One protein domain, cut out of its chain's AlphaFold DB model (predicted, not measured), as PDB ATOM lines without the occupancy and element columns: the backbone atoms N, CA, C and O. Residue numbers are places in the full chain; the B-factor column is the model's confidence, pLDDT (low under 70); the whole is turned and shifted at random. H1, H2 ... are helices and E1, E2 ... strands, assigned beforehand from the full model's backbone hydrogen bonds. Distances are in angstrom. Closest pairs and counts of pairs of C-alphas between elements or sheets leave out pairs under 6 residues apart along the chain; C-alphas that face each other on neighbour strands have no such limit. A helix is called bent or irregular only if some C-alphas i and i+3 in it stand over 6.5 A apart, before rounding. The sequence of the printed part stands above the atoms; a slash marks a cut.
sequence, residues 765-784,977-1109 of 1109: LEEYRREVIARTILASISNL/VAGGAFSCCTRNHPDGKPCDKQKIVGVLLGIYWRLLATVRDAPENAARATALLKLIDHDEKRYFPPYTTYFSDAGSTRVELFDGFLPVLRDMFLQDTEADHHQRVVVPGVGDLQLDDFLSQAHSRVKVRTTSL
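What this domain is: This is residues 765 to 784 and 977 to 1109 of the 1109 residues of the protein "Hypothetical protein" of Symbiodinium pilosum (UniProt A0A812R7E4). A group of mostly crossing helices has H3 in its core; H1 and H4 pack on different parts of H3, and H6 runs at a shallow tilt to it, the same way. A strand hairpin of E1 and E2, with short H2 beside it, makes one end of the longest axis, while H7, which touches no helix, is at the other end. The printed part has 153 residues, with seven named helices and two named strands in the order H1 H2 H3 H4 H5 E1 E2 H6 H7; it is mostly helix, and its sheet, E1 - E2, is antiparallel. It is only just compact, close to loose, with a radius of gyration of the C-alphas of 17.9 A and spans of 53 by 37 by 29 A.

How they stand to each other: H1, residues 765 to 782, touches H3, residues 1000 to 1017, with residues 776 to 781 alone; the closest C-alphas are those of Ile 781 and Gly 1006, 4.7 A apart, and the lines stand about perpendicular at 73 degrees. H3 is the hub, touching three helices. H4, residues 1023 to 1034, touches H3 at a steep tilt of 54 degrees, opposite ways, closest at the C-alphas of Leu 1011 and Ala 1025, 5.3 A. H6, residues 1061 to 1074, only just touches H3, with 3 pairs of C-alphas within 8 A, the closest Trp 1009 and Phe 1069 at 7.5 A; the tilt is shallow, 30 degrees, the same way. H1 touches H6 at a tilt of 68 degrees, only just steep, the same way, closest at the C-alphas of Ile 773 and Phe 1061, 6.1 A. The helix packing is mostly crossed: of these four touching pairs one is at a shallow tilt. H5, residues 1036 to 1039, is close to H4 but not clearly touching, with the C-alphas of Ile 1032 and Tyr 1039 6.4 A apart. E1, residues 1043 to 1048, and E2, residues 1051 to 1056, form an antiparallel hairpin at 154 degrees, with N 1044 and O 1055 at 2.9 A and N 1055 and O 1044 at 2.8 A, within hydrogen-bond range. The closest C-alphas of E1 and H2, residues 983 to 986, are those of Tyr 1046 and Cys 985, 6.5 A apart. H7, residues 1091 to 1105, is apart from H1, H3 and H6. Every O i to N i+4 pair is within hydrogen-bond range in H1, H3, H4 and H6; H7 has 4 of 11, with 6 of 12 O i to N i+3 pairs, and H2 and H5 are too short for an i+4 pair.

Where its parts are: H1 begins at C-alpha 765, (28.158, 19.247, -3.598), and is 25.6 A long; H3 is 25.3 A, H4 16.7 A, H6 20.1 A. E1 is 16.5 A and E2 16.8 A; H2 and H5 have four residues each. H7, 21.6 A, ends at C-alpha 1105, (5.395, 20.055, 7.356), and is only just irregular: C-alphas 1096 and 1099 are 6.55 A apart.

The domain as a whole: The C-alphas of Ala 1050 and Asp 1092, the two farthest apart, are 54.4 A apart. Residues 785 to 976 are not printed, and C-alphas 784 and 977 are 17.4 A apart across the cut. The links from H2 to H3 and from H6 to H7 are long. Mean pLDDT of the printed part is 76.5; it is under 70 at residues 784, 992, 1077 to 1079 and 1081 to 1109, and H7 has a mean of 37.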
ATOM      1  N   LEU A 765      28.147  20.682  -3.891       72.12
ATOM      2  CA  LEU A 765      28.158  19.247  -3.598       72.12
ATOM      3  C   LEU A 765      28.103  18.981  -2.090       72.12
ATOM      4  O   LEU A 765      27.395  18.071  -1.667       72.12
ATOM      5  N   GLU A 766      28.820  19.766  -1.281       70.81
ATOM      6  CA  GLU A 766      28.745  19.681   0.182       70.81
ATOM      7  C   GLU A 766      27.356  20.075   0.705       70.81
ATOM      8  O   GLU A 766      26.816  19.367   1.555       70.81
ATOM      9  N   GLU A 767      26.754  21.143   0.171       73.31
ATOM     10  CA  GLU A 767      25.377  21.552   0.485       73.31
ATOM     11  C   GLU A 767      24.370  20.462   0.112       73.31
ATOM     12  O   GLU A 767      23.583  20.044   0.958       73.31
ATOM     13  N   TYR A 768      24.453  19.923  -1.106       74.62
ATOM     14  CA  TYR A 768      23.585  18.834  -1.554       74.62
ATOM     15  C   TYR A 768      23.743  17.576  -0.689       74.62
ATOM     16  O   TYR A 768      22.751  16.972  -0.282       74.62
ATOM     17  N   ARG A 769      24.983  17.186  -0.348       76.50
ATOM     18  CA  ARG A 769      25.232  16.037   0.538       76.50
ATOM     19  C   ARG A 769      24.622  16.269   1.921       76.50
ATOM     20  O   ARG A 769      23.979  15.363   2.448       76.50
ATOM     21  N   ARG A 770      24.790  17.469   2.494       80.19
ATOM     22  CA  ARG A 770      24.153  17.840   3.768       80.19
ATOM     23  C   ARG A 770      22.633  17.777   3.675       80.19
ATOM     24  O   ARG A 770      22.013  17.263   4.597       80.19
ATOM     25  N   GLU A 771      22.047  18.240   2.576       78.94
ATOM     26  CA  GLU A 771      20.598  18.221   2.373       78.94
ATOM     27  C   GLU A 771      20.044  16.789   2.297       78.94
ATOM     28  O   GLU A 771      19.054  16.475   2.959       78.94
ATOM     29  N   VAL A 772      20.705  15.886   1.566       76.94
ATOM     30  CA  VAL A 772      20.316  14.463   1.491       76.94
ATOM     31  C   VAL A 772      20.414  13.781   2.861       76.94
ATOM     32  O   VAL A 772      19.494  13.060   3.264       76.94
ATOM     33  N   ILE A 773      21.499  14.035   3.602       86.31
ATOM     34  CA  ILE A 773      21.689  13.523   4.967       86.31
ATOM     35  C   ILE A 773      20.590  14.063   5.894       86.31
ATOM     36  O   ILE A 773      19.941  13.280   6.587       86.31
ATOM     37  N   ALA A 774      20.319  15.371   5.859       81.56
ATOM     38  CA  ALA A 774      19.291  16.010   6.677       81.56
ATOM     39  C   ALA A 774      17.888  15.454   6.386       81.56
ATOM     40  O   ALA A 774      17.162  15.107   7.317       81.56
ATOM     41  N   ARG A 775      17.519  15.277   5.107       80.25
ATOM     42  CA  ARG A 775      16.244  14.644   4.712       80.25
ATOM     43  C   ARG A 775      16.121  13.222   5.256       80.25
ATOM     44  O   ARG A 775      15.064  12.845   5.755       80.25
ATOM     45  N   THR A 776      17.203  12.449   5.200       81.81
ATOM     46  CA  THR A 776      17.234  11.074   5.723       81.81
ATOM     47  C   THR A 776      17.074  11.050   7.246       81.81
ATOM     48  O   THR A 776      16.329  10.220   7.769       81.81
ATOM     49  N   ILE A 777      17.706  11.984   7.967       85.75
ATOM     50  CA  ILE A 777      17.533  12.151   9.420       85.75
ATOM     51  C   ILE A 777      16.082  12.530   9.746       85.75
ATOM     52  O   ILE A 777      15.469  11.882  10.588       85.75
ATOM     53  N   LEU A 778      15.490  13.503   9.045       81.88
ATOM     54  CA  LEU A 778      14.088  13.900   9.250       81.88
ATOM     55  C   LEU A 778      13.109  12.744   9.008       81.88
ATOM     56  O   LEU A 778      12.179  12.552   9.796       81.88
ATOM     57  N   ALA A 779      13.326  11.958   7.950       79.25
ATOM     58  CA  ALA A 779      12.543  10.753   7.687       79.25
ATOM     59  C   ALA A 779      12.709   9.726   8.820       79.25
ATOM     60  O   ALA A 779      11.724   9.175   9.299       79.25
ATOM     61  N   SER A 780      13.940   9.529   9.301       83.75
ATOM     62  CA  SER A 780      14.260   8.617  10.407       83.75
ATOM     63  C   SER A 780      13.571   9.007  11.714       83.75
ATOM     64  O   SER A 780      13.029   8.146  12.399       83.75
ATOM     65  N   ILE A 781      13.535  10.303  12.034       79.62
ATOM     66  CA  ILE A 781      12.834  10.816  13.215       79.62
ATOM     67  C   ILE A 781      11.320  10.647  13.053       79.62
ATOM     68  O   ILE A 781      10.652  10.198  13.975       79.62
ATOM     69  N   SER A 782      10.780  10.942  11.866       72.94
ATOM     70  CA  SER A 782       9.343  10.780  11.588       72.94
ATOM     71  C   SER A 782       8.891   9.316  11.684       72.94
ATOM     72  O   SER A 782       7.755   9.042  12.060       72.94
ATOM     73  N   ASN A 783       9.784   8.366  11.391       71.75
ATOM     74  CA  ASN A 783       9.510   6.932  11.493       71.75
ATOM     75  C   ASN A 783       9.404   6.416  12.936       71.75
ATOM     76  O   ASN A 783       8.930   5.301  13.127       71.75
ATOM     77  N   LEU A 784       9.819   7.185  13.949       69.75
ATOM     78  CA  LEU A 784       9.668   6.783  15.355       69.75
ATOM     79  C   LEU A 784       8.202   6.746  15.813       69.75
ATOM     80  O   LEU A 784       7.909   6.112  16.830       69.75
ATOM     81  N   VAL A 977      24.689  -2.612  17.664       91.31
ATOM     82  CA  VAL A 977      23.787  -3.245  16.690       91.31
ATOM     83  C   VAL A 977      24.495  -3.457  15.345       91.31
ATOM     84  O   VAL A 977      24.403  -4.533  14.758       91.31
ATOM     85  N   ALA A 978      25.246  -2.460  14.859       90.06
ATOM     86  CA  ALA A 978      25.946  -2.525  13.569       90.06
ATOM     87  C   ALA A 978      27.123  -3.527  13.554       90.06
ATOM     88  O   ALA A 978      27.455  -4.086  12.493       90.06
ATOM     89  N   GLY A 979      27.737  -3.772  14.718       88.25
ATOM     90  CA  GLY A 979      28.741  -4.814  14.931       88.25
ATOM     91  C   GLY A 979      28.159  -6.207  15.191       88.25
ATOM     92  O   GLY A 979      28.911  -7.178  15.187       88.25
ATOM     93  N   GLY A 980      26.840  -6.333  15.373       88.50
ATOM     94  CA  GLY A 980      26.171  -7.614  15.591       88.50
ATOM     95  C   GLY A 980      26.213  -8.556  14.379       88.50
ATOM     96  O   GLY A 980      26.439  -8.148  13.234       88.50
ATOM     97  N   ALA A 981      25.959  -9.840  14.634       88.69
ATOM     98  CA  ALA A 981      25.877 -10.869  13.604       88.69
ATOM     99  C   ALA A 981      24.562 -10.753  12.810       88.69
ATOM    100  O   ALA A 981      23.471 -10.730  13.387       88.69
ATOM    101  N   PHE A 982      24.672 -10.711  11.480       88.62
ATOM    102  CA  PHE A 982      23.545 -10.727  10.544       88.62
ATOM    103  C   PHE A 982      23.538 -12.034   9.757       88.62
ATOM    104  O   PHE A 982      24.563 -12.404   9.181       88.62
ATOM    105  N   SER A 983      22.373 -12.674   9.639       84.19
ATOM    106  CA  SER A 983      22.223 -13.921   8.879       84.19
ATOM    107  C   SER A 983      22.667 -13.779   7.415       84.19
ATOM    108  O   SER A 983      23.267 -14.701   6.868       84.19
ATOM    109  N   CYS A 984      22.446 -12.614   6.785       84.69
ATOM    110  CA  CYS A 984      22.902 -12.349   5.415       84.69
ATOM    111  C   CYS A 984      24.436 -12.356   5.282       84.69
ATOM    112  O   CYS A 984      24.964 -12.871   4.296       84.69
ATOM    113  N   CYS A 985      25.150 -11.842   6.292       85.44
ATOM    114  CA  CYS A 985      26.610 -11.792   6.309       85.44
ATOM    115  C   CYS A 985      27.219 -13.170   6.570       85.44
ATOM    116  O   CYS A 985      28.197 -13.522   5.924       85.44
ATOM    117  N   THR A 986      26.617 -13.974   7.454       83.94
ATOM    118  CA  THR A 986      27.066 -15.353   7.723       83.94
ATOM    119  C   THR A 986      26.968 -16.244   6.481       83.94
ATOM    120  O   THR A 986      27.762 -17.163   6.314       83.94
ATOM    121  N   ARG A 987      26.020 -15.949   5.582       81.75
ATOM    122  CA  ARG A 987      25.831 -16.666   4.312       81.75
ATOM    123  C   ARG A 987      26.714 -16.158   3.168       81.75
ATOM    124  O   ARG A 987      26.596 -16.693   2.075       81.75
ATOM    125  N   ASN A 988      27.542 -15.130   3.383       84.31
ATOM    126  CA  ASN A 988      28.296 -14.455   2.321       84.31
ATOM    127  C   ASN A 988      27.418 -14.028   1.126       84.31
ATOM    128  O   ASN A 988      27.834 -14.179  -0.013       84.31
ATOM    129  N   HIS A 989      26.207 -13.506   1.370       84.94
ATOM    130  CA  HIS A 989      25.369 -12.865   0.339       84.94
ATOM    131  C   HIS A 989      25.331 -13.620  -1.017       84.94
ATOM    132  O   HIS A 989      25.735 -13.047  -2.033       84.94
ATOM    133  N   PRO A 990      24.840 -14.875  -1.056       71.00
ATOM    134  CA  PRO A 990      25.009 -15.773  -2.208       71.00
ATOM    135  C   PRO A 990      24.336 -15.250  -3.492       71.00
ATOM    136  O   PRO A 990      24.807 -15.491  -4.594       71.00
ATOM    137  N   ASP A 991      23.279 -14.442  -3.355       71.38
ATOM    138  CA  ASP A 991      22.563 -13.828  -4.484       71.38
ATOM    139  C   ASP A 991      23.044 -12.394  -4.807       71.38
ATOM    140  O   ASP A 991      22.373 -11.665  -5.539       71.38
ATOM    141  N   GLY A 992      24.118 -11.908  -4.170       69.62
ATOM    142  CA  GLY A 992      24.565 -10.511  -4.294       69.62
ATOM    143  C   GLY A 992      23.576  -9.470  -3.740       69.62
ATOM    144  O   GLY A 992      23.667  -8.288  -4.064       69.62
ATOM    145  N   LYS A 993      22.608  -9.892  -2.912       75.56
ATOM    146  CA  LYS A 993      21.588  -9.011  -2.318       75.56
ATOM    147  C   LYS A 993      22.211  -7.951  -1.388       75.56
ATOM    148  O   LYS A 993      23.160  -8.276  -0.660       75.56
ATOM    149  N   PRO A 994      21.639  -6.726  -1.337       81.44
ATOM    150  CA  PRO A 994      22.081  -5.668  -0.429       81.44
ATOM    151  C   PRO A 994      22.155  -6.139   1.022       81.44
ATOM    152  O   PRO A 994      21.346  -6.952   1.471       81.44
ATOM    153  N   CYS A 995      23.130  -5.621   1.764       86.81
ATOM    154  CA  CYS A 995      23.355  -6.048   3.134       86.81
ATOM    155  C   CYS A 995      22.332  -5.450   4.102       86.81
ATOM    156  O   CYS A 995      22.114  -4.239   4.120       86.81
ATOM    157  N   ASP A 996      21.775  -6.294   4.977       86.75
ATOM    158  CA  ASP A 996      20.796  -5.891   5.993       86.75
ATOM    159  C   ASP A 996      21.330  -4.817   6.954       86.75
ATOM    160  O   ASP A 996      20.546  -4.063   7.527       86.75
ATOM    161  N   LYS A 997      22.656  -4.658   7.069       89.00
ATOM    162  CA  LYS A 997      23.281  -3.548   7.809       89.00
ATOM    163  C   LYS A 997      22.843  -2.163   7.323       89.00
ATOM    164  O   LYS A 997      22.868  -1.222   8.104       89.00
ATOM    165  N   GLN A 998      22.421  -2.012   6.069       87.88
ATOM    166  CA  GLN A 998      21.880  -0.738   5.582       87.88
ATOM    167  C   GLN A 998      20.475  -0.454   6.128       87.88
ATOM    168  O   GLN A 998      20.109   0.705   6.305       87.88
ATOM    169  N   LYS A 999      19.695  -1.499   6.440       85.50
ATOM    170  CA  LYS A 999      18.306  -1.375   6.909       85.50
ATOM    171  C   LYS A 999      18.217  -0.759   8.307       85.50
ATOM    172  O   LYS A 999      17.231  -0.106   8.624       85.50
ATOM    173  N   ILE A1000      19.256  -0.922   9.130       86.94
ATOM    174  CA  ILE A1000      19.284  -0.405  10.508       86.94
ATOM    175  C   ILE A1000      19.661   1.084  10.605       86.94
ATOM    176  O   ILE A1000      19.480   1.673  11.668       86.94
ATOM    177  N   VAL A1001      20.169   1.707   9.529       89.44
ATOM    178  CA  VAL A1001      20.697   3.086   9.562       89.44
ATOM    179  C   VAL A1001      19.629   4.078  10.015       89.44
ATOM    180  O   VAL A1001      19.833   4.791  10.993       89.44
ATOM    181  N   GLY A1002      18.467   4.088   9.355       86.62
ATOM    182  CA  GLY A1002      17.391   5.015   9.709       86.62
ATOM    183  C   GLY A1002      16.865   4.793  11.130       86.62
ATOM    184  O   GLY A1002      16.659   5.742  11.880       86.62
ATOM    185  N   VAL A1003      16.730   3.533  11.546       84.88
ATOM    186  CA  VAL A1003      16.222   3.188  12.881       84.88
ATOM    187  C   VAL A1003      17.176   3.667  13.984       84.88
ATOM    188  O   VAL A1003      16.738   4.277  14.959       84.88
ATOM    189  N   LEU A1004      18.486   3.458  13.817       90.44
ATOM    190  CA  LEU A1004      19.488   3.884  14.799       90.44
ATOM    191  C   LEU A1004      19.649   5.406  14.870       90.44
ATOM    192  O   LEU A1004      19.849   5.932  15.964       90.44
ATOM    193  N   LEU A1005      19.513   6.122  13.747       91.81
ATOM    194  CA  LEU A1005      19.478   7.592  13.754       91.81
ATOM    195  C   LEU A1005      18.266   8.116  14.537       91.81
ATOM    196  O   LEU A1005      18.402   9.058  15.319       91.81
ATOM    197  N   GLY A1006      17.103   7.475  14.380       87.31
ATOM    198  CA  GLY A1006      15.912   7.777  15.172       87.31
ATOM    199  C   GLY A1006      16.122   7.508  16.667       87.31
ATOM    200  O   GLY A1006      15.856   8.380  17.495       87.31
ATOM    201  N   ILE A1007      16.664   6.341  17.036       87.38
ATOM    202  CA  ILE A1007      16.982   6.029  18.441       87.38
ATOM    203  C   ILE A1007      17.964   7.057  19.016       87.38
ATOM    204  O   ILE A1007      17.747   7.540  20.124       87.38
ATOM    205  N   TYR A1008      19.006   7.443  18.273       91.69
ATOM    206  CA  TYR A1008      19.965   8.452  18.729       91.69
ATOM    207  C   TYR A1008      19.292   9.801  19.020       91.69
ATOM    208  O   TYR A1008      19.524  10.387  20.078       91.69
ATOM    209  N   TRP A1009      18.390  10.254  18.140       90.69
ATOM    210  CA  TRP A1009      17.575  11.448  18.385       90.69
ATOM    211  C   TRP A1009      16.706  11.306  19.641       90.69
ATOM    212  O   TRP A1009      16.644  12.229  20.450       90.69
ATOM    213  N   ARG A1010      16.076  10.142  19.851       86.25
ATOM    214  CA  ARG A1010      15.277   9.858  21.054       86.25
ATOM    215  C   ARG A1010      16.114   9.939  22.333       86.25
ATOM    216  O   ARG A1010      15.669  10.572  23.283       86.25
ATOM    217  N   LEU A1011      17.320   9.363  22.350       88.56
ATOM    218  CA  LEU A1011      18.233   9.452  23.499       88.56
ATOM    219  C   LEU A1011      18.527  10.916  23.864       88.56
ATOM    220  O   LEU A1011      18.444  11.287  25.035       88.56
ATOM    221  N   LEU A1012      18.846  11.741  22.859       90.62
ATOM    222  CA  LEU A1012      19.100  13.174  23.041       90.62
ATOM    223  C   LEU A1012      17.852  13.909  23.549       90.62
ATOM    224  O   LEU A1012      17.942  14.683  24.505       90.62
ATOM    225  N   ALA A1013      16.690  13.632  22.953       86.00
ATOM    226  CA  ALA A1013      15.416  14.218  23.357       86.00
ATOM    227  C   ALA A1013      15.075  13.887  24.815       86.00
ATOM    228  O   ALA A1013      14.620  14.762  25.538       86.00
ATOM    229  N   THR A1014      15.357  12.674  25.302       83.69
ATOM    230  CA  THR A1014      15.099  12.345  26.713       83.69
ATOM    231  C   THR A1014      15.998  13.085  27.676       83.69
ATOM    232  O   THR A1014      15.505  13.598  28.677       83.69
ATOM    233  N   VAL A1015      17.293  13.202  27.381       87.94
ATOM    234  CA  VAL A1015      18.179  14.011  28.232       87.94
ATOM    235  C   VAL A1015      17.681  15.456  28.338       87.94
ATOM    236  O   VAL A1015      17.824  16.072  29.393       87.94
ATOM    237  N   ARG A1016      17.074  15.982  27.267       87.06
ATOM    238  CA  ARG A1016      16.517  17.336  27.214       87.06
ATOM    239  C   ARG A1016      15.164  17.468  27.928       87.06
ATOM    240  O   ARG A1016      15.001  18.398  28.713       87.06
ATOM    241  N   ASP A1017      14.218  16.578  27.634       81.06
ATOM    242  CA  ASP A1017      12.788  16.758  27.937       81.06
ATOM    243  C   ASP A1017      12.287  15.930  29.139       81.06
ATOM    244  O   ASP A1017      11.212  16.217  29.654       81.06
ATOM    245  N   ALA A1018      13.043  14.922  29.593       76.88
ATOM    246  CA  ALA A1018      12.723  14.096  30.768       76.88
ATOM    247  C   ALA A1018      13.986  13.805  31.611       76.88
ATOM    248  O   ALA A1018      14.400  12.645  31.752       76.88
ATOM    249  N   PRO A1019      14.666  14.846  32.131       78.31
ATOM    250  CA  PRO A1019      15.962  14.712  32.793       78.31
ATOM    251  C   PRO A1019      15.928  13.794  34.027       78.31
ATOM    252  O   PRO A1019      16.918  13.116  34.311       78.31
ATOM    253  N   GLU A1020      14.798  13.719  34.728       76.31
ATOM    254  CA  GLU A1020      14.563  12.810  35.854       76.31
ATOM    255  C   GLU A1020      14.692  11.325  35.478       76.31
ATOM    256  O   GLU A1020      15.154  10.529  36.296       76.31
ATOM    257  N   ASN A1021      14.402  10.971  34.221       70.62
ATOM    258  CA  ASN A1021      14.457   9.597  33.715       70.62
ATOM    259  C   ASN A1021      15.615   9.371  32.720       70.62
ATOM    260  O   ASN A1021      15.776   8.291  32.147       70.62
ATOM    261  N   ALA A1022      16.496  10.363  32.552       79.88
ATOM    262  CA  ALA A1022      17.565  10.361  31.558       79.88
ATOM    263  C   ALA A1022      18.853   9.628  31.981       79.88
ATOM    264  O   ALA A1022      19.835   9.639  31.232       79.88
ATOM    265  N   ALA A1023      18.910   8.995  33.160       81.38
ATOM    266  CA  ALA A1023      20.139   8.375  33.676       81.38
ATOM    267  C   ALA A1023      20.730   7.335  32.702       81.38
ATOM    268  O   ALA A1023      21.918   7.378  32.370       81.38
ATOM    269  N   ARG A1024      19.878   6.449  32.175       78.25
ATOM    270  CA  ARG A1024      20.260   5.434  31.183       78.25
ATOM    271  C   ARG A1024      20.556   6.056  29.813       78.25
ATOM    272  O   ARG A1024      21.517   5.649  29.166       78.25
ATOM    273  N   ALA A1025      19.796   7.078  29.409       84.19
ATOM    274  CA  ALA A1025      20.039   7.853  28.186       84.19
ATOM    275  C   ALA A1025      21.446   8.430  28.167       84.19
ATOM    276  O   ALA A1025      22.207   8.257  27.220       84.19
ATOM    277  N   THR A1026      21.794   9.061  29.282       87.38
ATOM    278  CA  THR A1026      23.078   9.701  29.517       87.38
ATOM    279  C   THR A1026      24.203   8.672  29.520       87.38
ATOM    280  O   THR A1026      25.270   8.940  28.976       87.38
ATOM    281  N   ALA A1027      23.986   7.489  30.105       85.94
ATOM    282  CA  ALA A1027      24.965   6.404  30.077       85.94
ATOM    283  C   ALA A1027      25.229   5.905  28.645       85.94
ATOM    284  O   ALA A1027      26.386   5.812  28.240       85.94
ATOM    285  N   LEU A1028      24.177   5.665  27.855       87.69
ATOM    286  CA  LEU A1028      24.307   5.233  26.459       87.69
ATOM    287  C   LEU A1028      24.958   6.310  25.583       87.69
ATOM    288  O   LEU A1028      25.876   6.002  24.831       87.69
ATOM    289  N   LEU A1029      24.553   7.576  25.712       91.19
ATOM    290  CA  LEU A1029      25.168   8.684  24.970       91.19
ATOM    291  C   LEU A1029      26.660   8.838  25.299       91.19
ATOM    292  O   LEU A1029      27.457   9.032  24.388       91.19
ATOM    293  N   LYS A1030      27.062   8.648  26.565       91.12
ATOM    294  CA  LYS A1030      28.485   8.628  26.952       91.12
ATOM    295  C   LYS A1030      29.264   7.494  26.289       91.12
ATOM    296  O   LYS A1030      30.411   7.710  25.905       91.12
ATOM    297  N   LEU A1031      28.667   6.306  26.149       90.75
ATOM    298  CA  LEU A1031      29.290   5.201  25.412       90.75
ATOM    299  C   LEU A1031      29.457   5.558  23.930       90.75
ATOM    300  O   LEU A1031      30.533   5.340  23.374       90.75
ATOM    301  N   ILE A1032      28.436   6.165  23.316       92.25
ATOM    302  CA  ILE A1032      28.487   6.612  21.916       92.25
ATOM    303  C   ILE A1032      29.582   7.662  21.720       92.25
ATOM    304  O   ILE A1032      30.377   7.537  20.796       92.25
ATOM    305  N   ASP A1033      29.662   8.667  22.590       91.12
ATOM    306  CA  ASP A1033      30.670   9.724  22.479       91.12
ATOM    307  C   ASP A1033      32.097   9.203  22.744       91.12
ATOM    308  O   ASP A1033      33.060   9.737  22.190       91.12
ATOM    309  N   HIS A1034      32.249   8.147  23.554       92.19
ATOM    310  CA  HIS A1034      33.540   7.496  23.793       92.19
ATOM    311  C   HIS A1034      34.045   6.713  22.569       92.19
ATOM    312  O   HIS A1034      35.240   6.755  22.273       92.19
ATOM    313  N   ASP A1035      33.164   5.998  21.856       91.06
ATOM    314  CA  ASP A1035      33.540   5.192  20.685       91.06
ATOM    315  C   ASP A1035      32.497   5.252  19.559       91.06
ATOM    316  O   ASP A1035      31.845   4.270  19.192       91.06
ATOM    317  N   GLU A1036      32.360   6.440  18.971       92.06
ATOM    318  CA  GLU A1036      31.371   6.714  17.926       92.06
ATOM    319  C   GLU A1036      31.515   5.767  16.725       92.06
ATOM    320  O   GLU A1036      30.524   5.315  16.156       92.06
ATOM    321  N   LYS A1037      32.753   5.409  16.360       91.06
ATOM    322  CA  LYS A1037      33.035   4.561  15.193       91.06
ATOM    323  C   LYS A1037      32.642   3.104  15.399       91.06
ATOM    324  O   LYS A1037      32.411   2.420  14.404       91.06
ATOM    325  N   ARG A1038      32.599   2.624  16.643       90.75
ATOM    326  CA  ARG A1038      32.133   1.272  16.955       90.75
ATOM    327  C   ARG A1038      30.622   1.161  16.787       90.75
ATOM    328  O   ARG A1038      30.162   0.267  16.088       90.75
ATOM    329  N   TYR A1039      29.873   2.086  17.384       91.56
ATOM    330  CA  TYR A1039      28.407   2.028  17.406       91.56
ATOM    331  C   TYR A1039      27.761   2.587  16.127       91.56
ATOM    332  O   TYR A1039      26.751   2.059  15.663       91.56
ATOM    333  N   PHE A1040      28.381   3.603  15.516       94.38
ATOM    334  CA  PHE A1040      27.957   4.243  14.266       94.38
ATOM    335  C   PHE A1040      29.101   4.238  13.233       94.38
ATOM    336  O   PHE A1040      29.631   5.289  12.858       94.38
ATOM    337  N   PRO A1041      29.520   3.056  12.745       93.94
ATOM    338  CA  PRO A1041      30.617   2.951  11.790       93.94
ATOM    339  C   PRO A1041      30.271   3.662  10.471       93.94
ATOM    340  O   PRO A1041      29.206   3.420   9.907       93.94
ATOM    341  N   PRO A1042      31.163   4.488   9.897       92.12
ATOM    342  CA  PRO A1042      30.846   5.228   8.675       92.12
ATOM    343  C   PRO A1042      30.652   4.301   7.466       92.12
ATOM    344  O   PRO A1042      29.861   4.591   6.572       92.12
ATOM    345  N   TYR A1043      31.340   3.157   7.460       92.50
ATOM    346  CA  TYR A1043      31.279   2.166   6.393       92.50
ATOM    347  C   TYR A1043      31.345   0.753   6.964       92.50
ATOM    348  O   TYR A1043      31.942   0.521   8.016       92.50
ATOM    349  N   THR A1044      30.825  -0.211   6.214       89.56
ATOM    350  CA  THR A1044      31.044  -1.637   6.460       89.56
ATOM    351  C   THR A1044      31.453  -2.335   5.168       89.56
ATOM    352  O   THR A1044      31.258  -1.806   4.075       89.56
ATOM    353  N   THR A1045      32.063  -3.508   5.289       87.62
ATOM    354  CA  THR A1045      32.391  -4.358   4.140       87.62
ATOM    355  C   THR A1045      31.676  -5.681   4.325       87.62
ATOM    356  O   THR A1045      31.781  -6.282   5.394       87.62
ATOM    357  N   TYR A1046      30.947  -6.115   3.301       85.12
ATOM    358  CA  TYR A1046      30.359  -7.448   3.262       85.12
ATOM    359  C   TYR A1046      30.951  -8.244   2.099       85.12
ATOM    360  O   TYR A1046      31.478  -7.673   1.141       85.12
ATOM    361  N   PHE A1047      30.891  -9.564   2.214       84.94
ATOM    362  CA  PHE A1047      31.446 -10.492   1.238       84.94
ATOM    363  C   PHE A1047      30.310 -11.170   0.479       84.94
ATOM    364  O   PHE A1047      29.300 -11.531   1.076       84.94
ATOM    365  N   SER A1048      30.488 -11.300  -0.829       84.50
ATOM    366  CA  SER A1048      29.618 -12.038  -1.741       84.50
ATOM    367  C   SER A1048      30.448 -13.021  -2.562       84.50
ATOM    368  O   SER A1048      31.675 -12.883  -2.614       84.50
ATOM    369  N   ASP A1049      29.797 -13.938  -3.274       77.19
ATOM    370  CA  ASP A1049      30.471 -14.822  -4.237       77.19
ATOM    371  C   ASP A1049      31.219 -14.037  -5.339       77.19
ATOM    372  O   ASP A1049      32.208 -14.514  -5.890       77.19
ATOM    373  N   ALA A1050      30.807 -12.790  -5.612       73.88
ATOM    374  CA  ALA A1050      31.451 -11.873  -6.556       73.88
ATOM    375  C   ALA A1050      32.624 -11.058  -5.960       73.88
ATOM    376  O   ALA A1050      33.282 -10.308  -6.683       73.88
ATOM    377  N   GLY A1051      32.900 -11.180  -4.654       82.94
ATOM    378  CA  GLY A1051      33.958 -10.450  -3.947       82.94
ATOM    379  C   GLY A1051      33.453  -9.570  -2.798       82.94
ATOM    380  O   GLY A1051      32.300  -9.663  -2.366       82.94
ATOM    381  N   SER A1052      34.339  -8.725  -2.260       86.06
ATOM    382  CA  SER A1052      34.020  -7.817  -1.153       86.06
ATOM    383  C   SER A1052      33.477  -6.475  -1.647       86.06
ATOM    384  O   SER A1052      34.046  -5.841  -2.534       86.06
ATOM    385  N   THR A1053      32.384  -6.015  -1.036       84.62
ATOM    386  CA  THR A1053      31.746  -4.732  -1.353       84.62
ATOM    387  C   THR A1053      31.747  -3.830  -0.127       84.62
ATOM    388  O   THR A1053      31.277  -4.216   0.947       84.62
ATOM    389  N   ARG A1054      32.272  -2.609  -0.282       88.38
ATOM    390  CA  ARG A1054      32.225  -1.567   0.752       88.38
ATOM    391  C   ARG A1054      30.943  -0.754   0.611       88.38
ATOM    392  O   ARG A1054      30.631  -0.271  -0.472       88.38
ATOM    393  N   VAL A1055      30.251  -0.564   1.726       87.81
ATOM    394  CA  VAL A1055      28.963   0.127   1.802       87.81
ATOM    395  C   VAL A1055      29.018   1.229   2.853       87.81
ATOM    396  O   VAL A1055      29.609   1.041   3.916       87.81
ATOM    397  N   GLU A1056      28.415   2.376   2.552       89.56
ATOM    398  CA  GLU A1056      28.245   3.503   3.476       89.56
ATOM    399  C   GLU A1056      27.087   3.232   4.448       89.56
ATOM    400  O   GLU A1056      26.032   2.740   4.042       89.56
ATOM    401  N   LEU A1057      27.308   3.520   5.735       91.81
ATOM    402  CA  LEU A1057      26.309   3.382   6.799       91.81
ATOM    403  C   LEU A1057      26.011   4.747   7.437       91.81
ATOM    404  O   LEU A1057      24.974   5.332   7.151       91.81
ATOM    405  N   PHE A1058      26.926   5.266   8.266       94.31
ATOM    406  CA  PHE A1058      26.713   6.486   9.064       94.31
ATOM    407  C   PHE A1058      27.641   7.657   8.698       94.31
ATOM    408  O   PHE A1058      27.720   8.637   9.441       94.31
ATOM    409  N   ASP A1059      28.357   7.587   7.570       92.25
ATOM    410  CA  ASP A1059      29.316   8.630   7.192       92.25
ATOM    411  C   ASP A1059      28.640  10.005   7.043       92.25
ATOM    412  O   ASP A1059      27.676  10.182   6.304       92.25
ATOM    413  N   GLY A1060      29.130  10.993   7.794       89.69
ATOM    414  CA  GLY A1060      28.589  12.357   7.802       89.69
ATOM    415  C   GLY A1060      27.232  12.551   8.497       89.69
ATOM    416  O   GLY A1060      26.832  13.700   8.676       89.69
ATOM    417  N   PHE A1061      26.546  11.490   8.939       94.06
ATOM    418  CA  PHE A1061      25.215  11.595   9.554       94.06
ATOM    419  C   PHE A1061      25.233  12.245  10.940       94.06
ATOM    420  O   PHE A1061      24.476  13.180  11.192       94.06
ATOM    421  N   LEU A1062      26.096  11.773  11.842       92.81
ATOM    422  CA  LEU A1062      26.094  12.194  13.249       92.81
ATOM    423  C   LEU A1062      26.387  13.693  13.446       92.81
ATOM    424  O   LEU A1062      25.681  14.322  14.235       92.81
ATOM    425  N   PRO A1063      27.354  14.312  12.735       92.38
ATOM    426  CA  PRO A1063      27.571  15.755  12.821       92.38
ATOM    427  C   PRO A1063      26.343  16.574  12.408       92.38
ATOM    428  O   PRO A1063      25.995  17.531  13.095       92.38
ATOM    429  N   VAL A1064      25.674  16.185  11.316       91.50
ATOM    430  CA  VAL A1064      24.465  16.870  10.829       91.50
ATOM    431  C   VAL A1064      23.304  16.665  11.802       91.50
ATOM    432  O   VAL A1064      22.600  17.619  12.109       91.50
ATOM    433  N   LEU A1065      23.139  15.456  12.350       93.50
ATOM    434  CA  LEU A1065      22.102  15.158  13.341       93.50
ATOM    435  C   LEU A1065      22.273  16.005  14.604       93.50
ATOM    436  O   LEU A1065      21.308  16.614  15.056       93.50
ATOM    437  N   ARG A1066      23.494  16.089  15.150       93.31
ATOM    438  CA  ARG A1066      23.787  16.920  16.329       93.31
ATOM    439  C   ARG A1066      23.505  18.404  16.063       93.31
ATOM    440  O   ARG A1066      22.902  19.050  16.912       93.31
ATOM    441  N   ASP A1067      23.884  18.926  14.894       90.75
ATOM    442  CA  ASP A1067      23.599  20.317  14.496       90.75
ATOM    443  C   ASP A1067      22.088  20.580  14.381       90.75
ATOM    444  O   ASP A1067      21.569  21.538  14.951       90.75
ATOM    445  N   MET A1068      21.353  19.667  13.740       90.00
ATOM    446  CA  MET A1068      19.890  19.731  13.661       90.00
ATOM    447  C   MET A1068      19.225  19.647  15.042       90.00
ATOM    448  O   MET A1068      18.244  20.344  15.288       90.00
ATOM    449  N   PHE A1069      19.744  18.822  15.954       90.44
ATOM    450  CA  PHE A1069      19.212  18.707  17.315       90.44
ATOM    451  C   PHE A1069      19.469  19.970  18.148       90.44
ATOM    452  O   PHE A1069      18.614  20.375  18.937       90.44
ATOM    453  N   LEU A1070      20.623  20.624  17.966       89.38
ATOM    454  CA  LEU A1070      20.902  21.923  18.585       89.38
ATOM    455  C   LEU A1070      19.915  22.988  18.091       89.38
ATOM    456  O   LEU A1070      19.318  23.677  18.915       89.38
ATOM    457  N   GLN A1071      19.665  23.054  16.780       85.50
ATOM    458  CA  GLN A1071      18.665  23.960  16.196       85.50
ATOM    459  C   GLN A1071      17.249  23.682  16.730       85.50
ATOM    460  O   GLN A1071      16.533  24.613  17.087       85.50
ATOM    461  N   ASP A1072      16.855  22.409  16.848       84.19
ATOM    462  CA  ASP A1072      15.573  22.016  17.453       84.19
ATOM    463  C   ASP A1072      15.492  22.397  18.941       84.19
ATOM    464  O   ASP A1072      14.444  22.800  19.436       84.19
ATOM    465  N   THR A1073      16.608  22.323  19.666       83.62
ATOM    466  CA  THR A1073      16.678  22.724  21.078       83.62
ATOM    467  C   THR A1073      16.526  24.238  21.252       83.62
ATOM    468  O   THR A1073      15.876  24.683  22.203       83.62
ATOM    469  N   GLU A1074      17.079  25.029  20.331       84.25
ATOM    470  CA  GLU A1074      16.936  26.491  20.297       84.25
ATOM    471  C   GLU A1074      15.542  26.952  19.835       84.25
ATOM    472  O   GLU A1074      15.136  28.069  20.158       84.25
ATOM    473  N   ALA A1075      14.791  26.105  19.122       76.25
ATOM    474  CA  ALA A1075      13.442  26.416  18.660       76.25
ATOM    475  C   ALA A1075      12.421  26.523  19.811       76.25
ATOM    476  O   ALA A1075      12.540  25.872  20.860       76.25
ATOM    477  N   ASP A1076      11.371  27.322  19.583       71.50
ATOM    478  CA  ASP A1076      10.239  27.466  20.503       71.50
ATOM    479  C   ASP A1076       9.604  26.104  20.808       71.50
ATOM    480  O   ASP A1076       9.428  25.274  19.916       71.50
ATOM    481  N   HIS A1077       9.169  25.893  22.056       68.00
ATOM    482  CA  HIS A1077       8.645  24.605  22.541       68.00
ATOM    483  C   HIS A1077       7.534  24.005  21.653       68.00
ATOM    484  O   HIS A1077       7.415  22.789  21.534       68.00
ATOM    485  N   HIS A1078       6.716  24.835  21.000       63.19
ATOM    486  CA  HIS A1078       5.647  24.373  20.103       63.19
ATOM    487  C   HIS A1078       6.134  23.928  18.710       63.19
ATOM    488  O   HIS A1078       5.401  23.221  18.016       63.19
ATOM    489  N   GLN A1079       7.338  24.341  18.303       60.00
ATOM    490  CA  GLN A1079       7.967  24.026  17.013       60.00
ATOM    491  C   GLN A1079       8.952  22.850  17.094       60.00
ATOM    492  O   GLN A1079       9.353  22.336  16.050       60.00
ATOM    493  N   ARG A1080       9.307  22.412  18.309       73.56
ATOM    494  CA  ARG A1080      10.223  21.289  18.534       73.56
ATOM    495  C   ARG A1080       9.664  19.968  18.025       73.56
ATOM    496  O   ARG A1080       8.450  19.729  18.045       73.56
ATOM    497  N   VAL A1081      10.562  19.068  17.637       69.69
ATOM    498  CA  VAL A1081      10.200  17.679  17.368       69.69
ATOM    499  C   VAL A1081       9.823  16.986  18.675       69.69
ATOM    500  O   VAL A1081      10.657  16.797  19.559       69.69
ATOM    501  N   VAL A1082       8.556  16.591  18.781       66.75
ATOM    502  CA  VAL A1082       8.061  15.766  19.888       66.75
ATOM    503  C   VAL A1082       8.396  14.312  19.603       66.75
ATOM    504  O   VAL A1082       8.141  13.837  18.501       66.75
ATOM    505  N   VAL A1083       8.953  13.625  20.599       69.06
ATOM    506  CA  VAL A1083       9.263  12.195  20.536       69.06
ATOM    507  C   VAL A1083       8.321  11.449  21.494       69.06
ATOM    508  O   VAL A1083       8.328  11.746  22.689       69.06
ATOM    509  N   PRO A1084       7.508  10.488  21.024       59.34
ATOM    510  CA  PRO A1084       6.606   9.703  21.855       59.34
ATOM    511  C   PRO A1084       7.357   8.936  22.939       59.34
ATOM    512  O   PRO A1084       8.414   8.351  22.688       59.34
ATOM    513  N   GLY A1085       6.782   8.912  24.143       56.91
ATOM    514  CA  GLY A1085       7.367   8.237  25.306       56.91
ATOM    515  C   GLY A1085       8.458   9.034  26.030       56.91
ATOM    516  O   GLY A1085       9.078   8.498  26.945       56.91
ATOM    517  N   VAL A1086       8.686  10.297  25.649       63.16
ATOM    518  CA  VAL A1086       9.655  11.201  26.284       63.16
ATOM    519  C   VAL A1086       8.938  12.430  26.867       63.16
ATOM    520  O   VAL A1086       8.345  13.205  26.121       63.16
ATOM    521  N   GLY A1087       9.017  12.625  28.189       54.12
ATOM    522  CA  GLY A1087       8.464  13.791  28.905       54.12
ATOM    523  C   GLY A1087       7.012  13.641  29.394       54.12
ATOM    524  O   GLY A1087       6.396  12.584  29.258       54.12
ATOM    525  N   ASP A1088       6.478  14.718  29.981       40.06
ATOM    526  CA  ASP A1088       5.180  14.807  30.689       40.06
ATOM    527  C   ASP A1088       3.943  14.984  29.777       40.06
ATOM    528  O   ASP A1088       2.858  15.357  30.232       40.06
ATOM    529  N   LEU A1089       4.065  14.738  28.470       44.34
ATOM    530  CA  LEU A1089       2.915  14.819  27.568       44.34
ATOM    531  C   LEU A1089       2.004  13.607  27.793       44.34
ATOM    532  O   LEU A1089       2.251  12.515  27.278       44.34
ATOM    533  N   GLN A1090       0.929  13.820  28.559       46.09
ATOM    534  CA  GLN A1090      -0.199  12.894  28.622       46.09
ATOM    535  C   GLN A1090      -0.667  12.576  27.197       46.09
ATOM    536  O   GLN A1090      -0.703  13.456  26.333       46.09
ATOM    537  N   LEU A1091      -1.042  11.316  26.956       44.66
ATOM    538  CA  LEU A1091      -1.535  10.828  25.664       44.66
ATOM    539  C   LEU A1091      -2.613  11.767  25.071       44.66
ATOM    540  O   LEU A1091      -2.640  11.984  23.867       44.66
ATOM    541  N   ASP A1092      -3.425  12.406  25.921       38.16
ATOM    542  CA  ASP A1092      -4.462  13.374  25.536       38.16
ATOM    543  C   ASP A1092      -3.923  14.706  24.961       38.16
ATOM    544  O   ASP A1092      -4.500  15.245  24.012       38.16
ATOM    545  N   ASP A1093      -2.784  15.217  25.441       40.28
ATOM    546  CA  ASP A1093      -2.140  16.415  24.873       40.28
ATOM    547  C   ASP A1093      -1.409  16.099  23.559       40.28
ATOM    548  O   ASP A1093      -1.418  16.916  22.630       40.28
ATOM    549  N   PHE A1094      -0.845  14.890  23.441       44.69
ATOM    550  CA  PHE A1094      -0.297  14.356  22.189       44.69
ATOM    551  C   PHE A1094      -1.379  14.279  21.093       44.69
ATOM    552  O   PHE A1094      -1.164  14.765  19.976       44.69
ATOM    553  N   LEU A1095      -2.575  13.785  21.443       40.78
ATOM    554  CA  LEU A1095      -3.743  13.691  20.554       40.78
ATOM    555  C   LEU A1095      -4.247  15.067  20.076       40.78
ATOM    556  O   LEU A1095      -4.670  15.211  18.927       40.78
ATOM    557  N   SER A1096      -4.160  16.107  20.913       39.06
ATOM    558  CA  SER A1096      -4.563  17.470  20.521       39.06
ATOM    559  C   SER A1096      -3.604  18.120  19.508       39.06
ATOM    560  O   SER A1096      -4.027  18.901  18.650       39.06
ATOM    561  N   GLN A1097      -2.310  17.780  19.565       41.00
ATOM    562  CA  GLN A1097      -1.266  18.418  18.758       41.00
ATOM    563  C   GLN A1097      -0.974  17.675  17.442       41.00
ATOM    564  O   GLN A1097      -0.642  18.336  16.451       41.00
ATOM    565  N   ALA A1098      -1.154  16.349  17.380       38.09
ATOM    566  CA  ALA A1098      -0.909  15.529  16.185       38.09
ATOM    567  C   ALA A1098      -1.727  15.983  14.953       38.09
ATOM    568  O   ALA A1098      -1.179  16.132  13.856       38.09
ATOM    569  N   HIS A1099      -3.004  16.342  15.136       35.22
ATOM    570  CA  HIS A1099      -3.879  16.803  14.045       35.22
ATOM    571  C   HIS A1099      -3.481  18.155  13.426       35.22
ATOM    572  O   HIS A1099      -3.788  18.415  12.260       35.22
ATOM    573  N   SER A1100      -2.774  19.016  14.162       32.09
ATOM    574  CA  SER A1100      -2.327  20.324  13.652       32.09
ATOM    575  C   SER A1100      -1.017  20.257  12.849       32.09
ATOM    576  O   SER A1100      -0.731  21.150  12.049       32.09
ATOM    577  N   ARG A1101      -0.234  19.179  13.008       39.38
ATOM    578  CA  ARG A1101       1.166  19.089  12.551       39.38
ATOM    579  C   ARG A1101       1.356  18.512  11.150       39.38
ATOM    580  O   ARG A1101       2.328  18.865  10.484       39.38
ATOM    581  N   VAL A1102       0.393  17.733  10.647       33.66
ATOM    582  CA  VAL A1102       0.390  17.247   9.250       33.66
ATOM    583  C   VAL A1102       0.281  18.412   8.251       33.66
ATOM    584  O   VAL A1102       0.799  18.326   7.144       33.66
ATOM    585  N   LYS A1103      -0.315  19.545   8.652       26.84
ATOM    586  CA  LYS A1103      -0.523  20.718   7.783       26.84
ATOM    587  C   LYS A1103       0.684  21.649   7.635       26.84
ATOM    588  O   LYS A1103       0.718  22.410   6.674       26.84
ATOM    589  N   VAL A1104       1.634  21.628   8.572       29.25
ATOM    590  CA  VAL A1104       2.755  22.593   8.605       29.25
ATOM    591  C   VAL A1104       4.027  22.022   7.970       29.25
ATOM    592  O   VAL A1104       4.841  22.778   7.452       29.25
ATOM    593  N   ARG A1105       4.192  20.691   7.928       31.69
ATOM    594  CA  ARG A1105       5.395  20.055   7.356       31.69
ATOM    595  C   ARG A1105       5.356  19.833   5.841       31.69
ATOM    596  O   ARG A1105       6.408  19.677   5.238       31.69
ATOM    597  N   THR A1106       4.183  19.860   5.208       28.73
ATOM    598  CA  THR A1106       4.057  19.759   3.739       28.73
ATOM    599  C   THR A1106       4.300  21.077   3.001       28.73
ATOM    600  O   THR A1106       4.381  21.070   1.780       28.73
ATOM    601  N   THR A1107       4.394  22.207   3.703       25.58
ATOM    602  CA  THR A1107       4.501  23.548   3.098       25.58
ATOM    603  C   THR A1107       5.902  24.160   3.150       25.58
ATOM    604  O   THR A1107       6.092  25.234   2.585       25.58
ATOM    605  N   SER A1108       6.888  23.504   3.777       24.66
ATOM    606  CA  SER A1108       8.272  24.002   3.885       24.66
ATOM    607  C   SER A1108       9.340  23.062   3.299       24.66
ATOM    608  O   SER A1108      10.486  23.115   3.744       24.66
ATOM    609  N   LEU A1109       8.972  22.190   2.354       24.45
ATOM    610  CA  LEU A1109       9.891  21.313   1.612       24.45
ATOM    611  C   LEU A1109      10.001  21.743   0.150       24.45
ATOM    612  O   LEU A1109       8.933  21.930  -0.475       24.45
TER     613      LEU A1109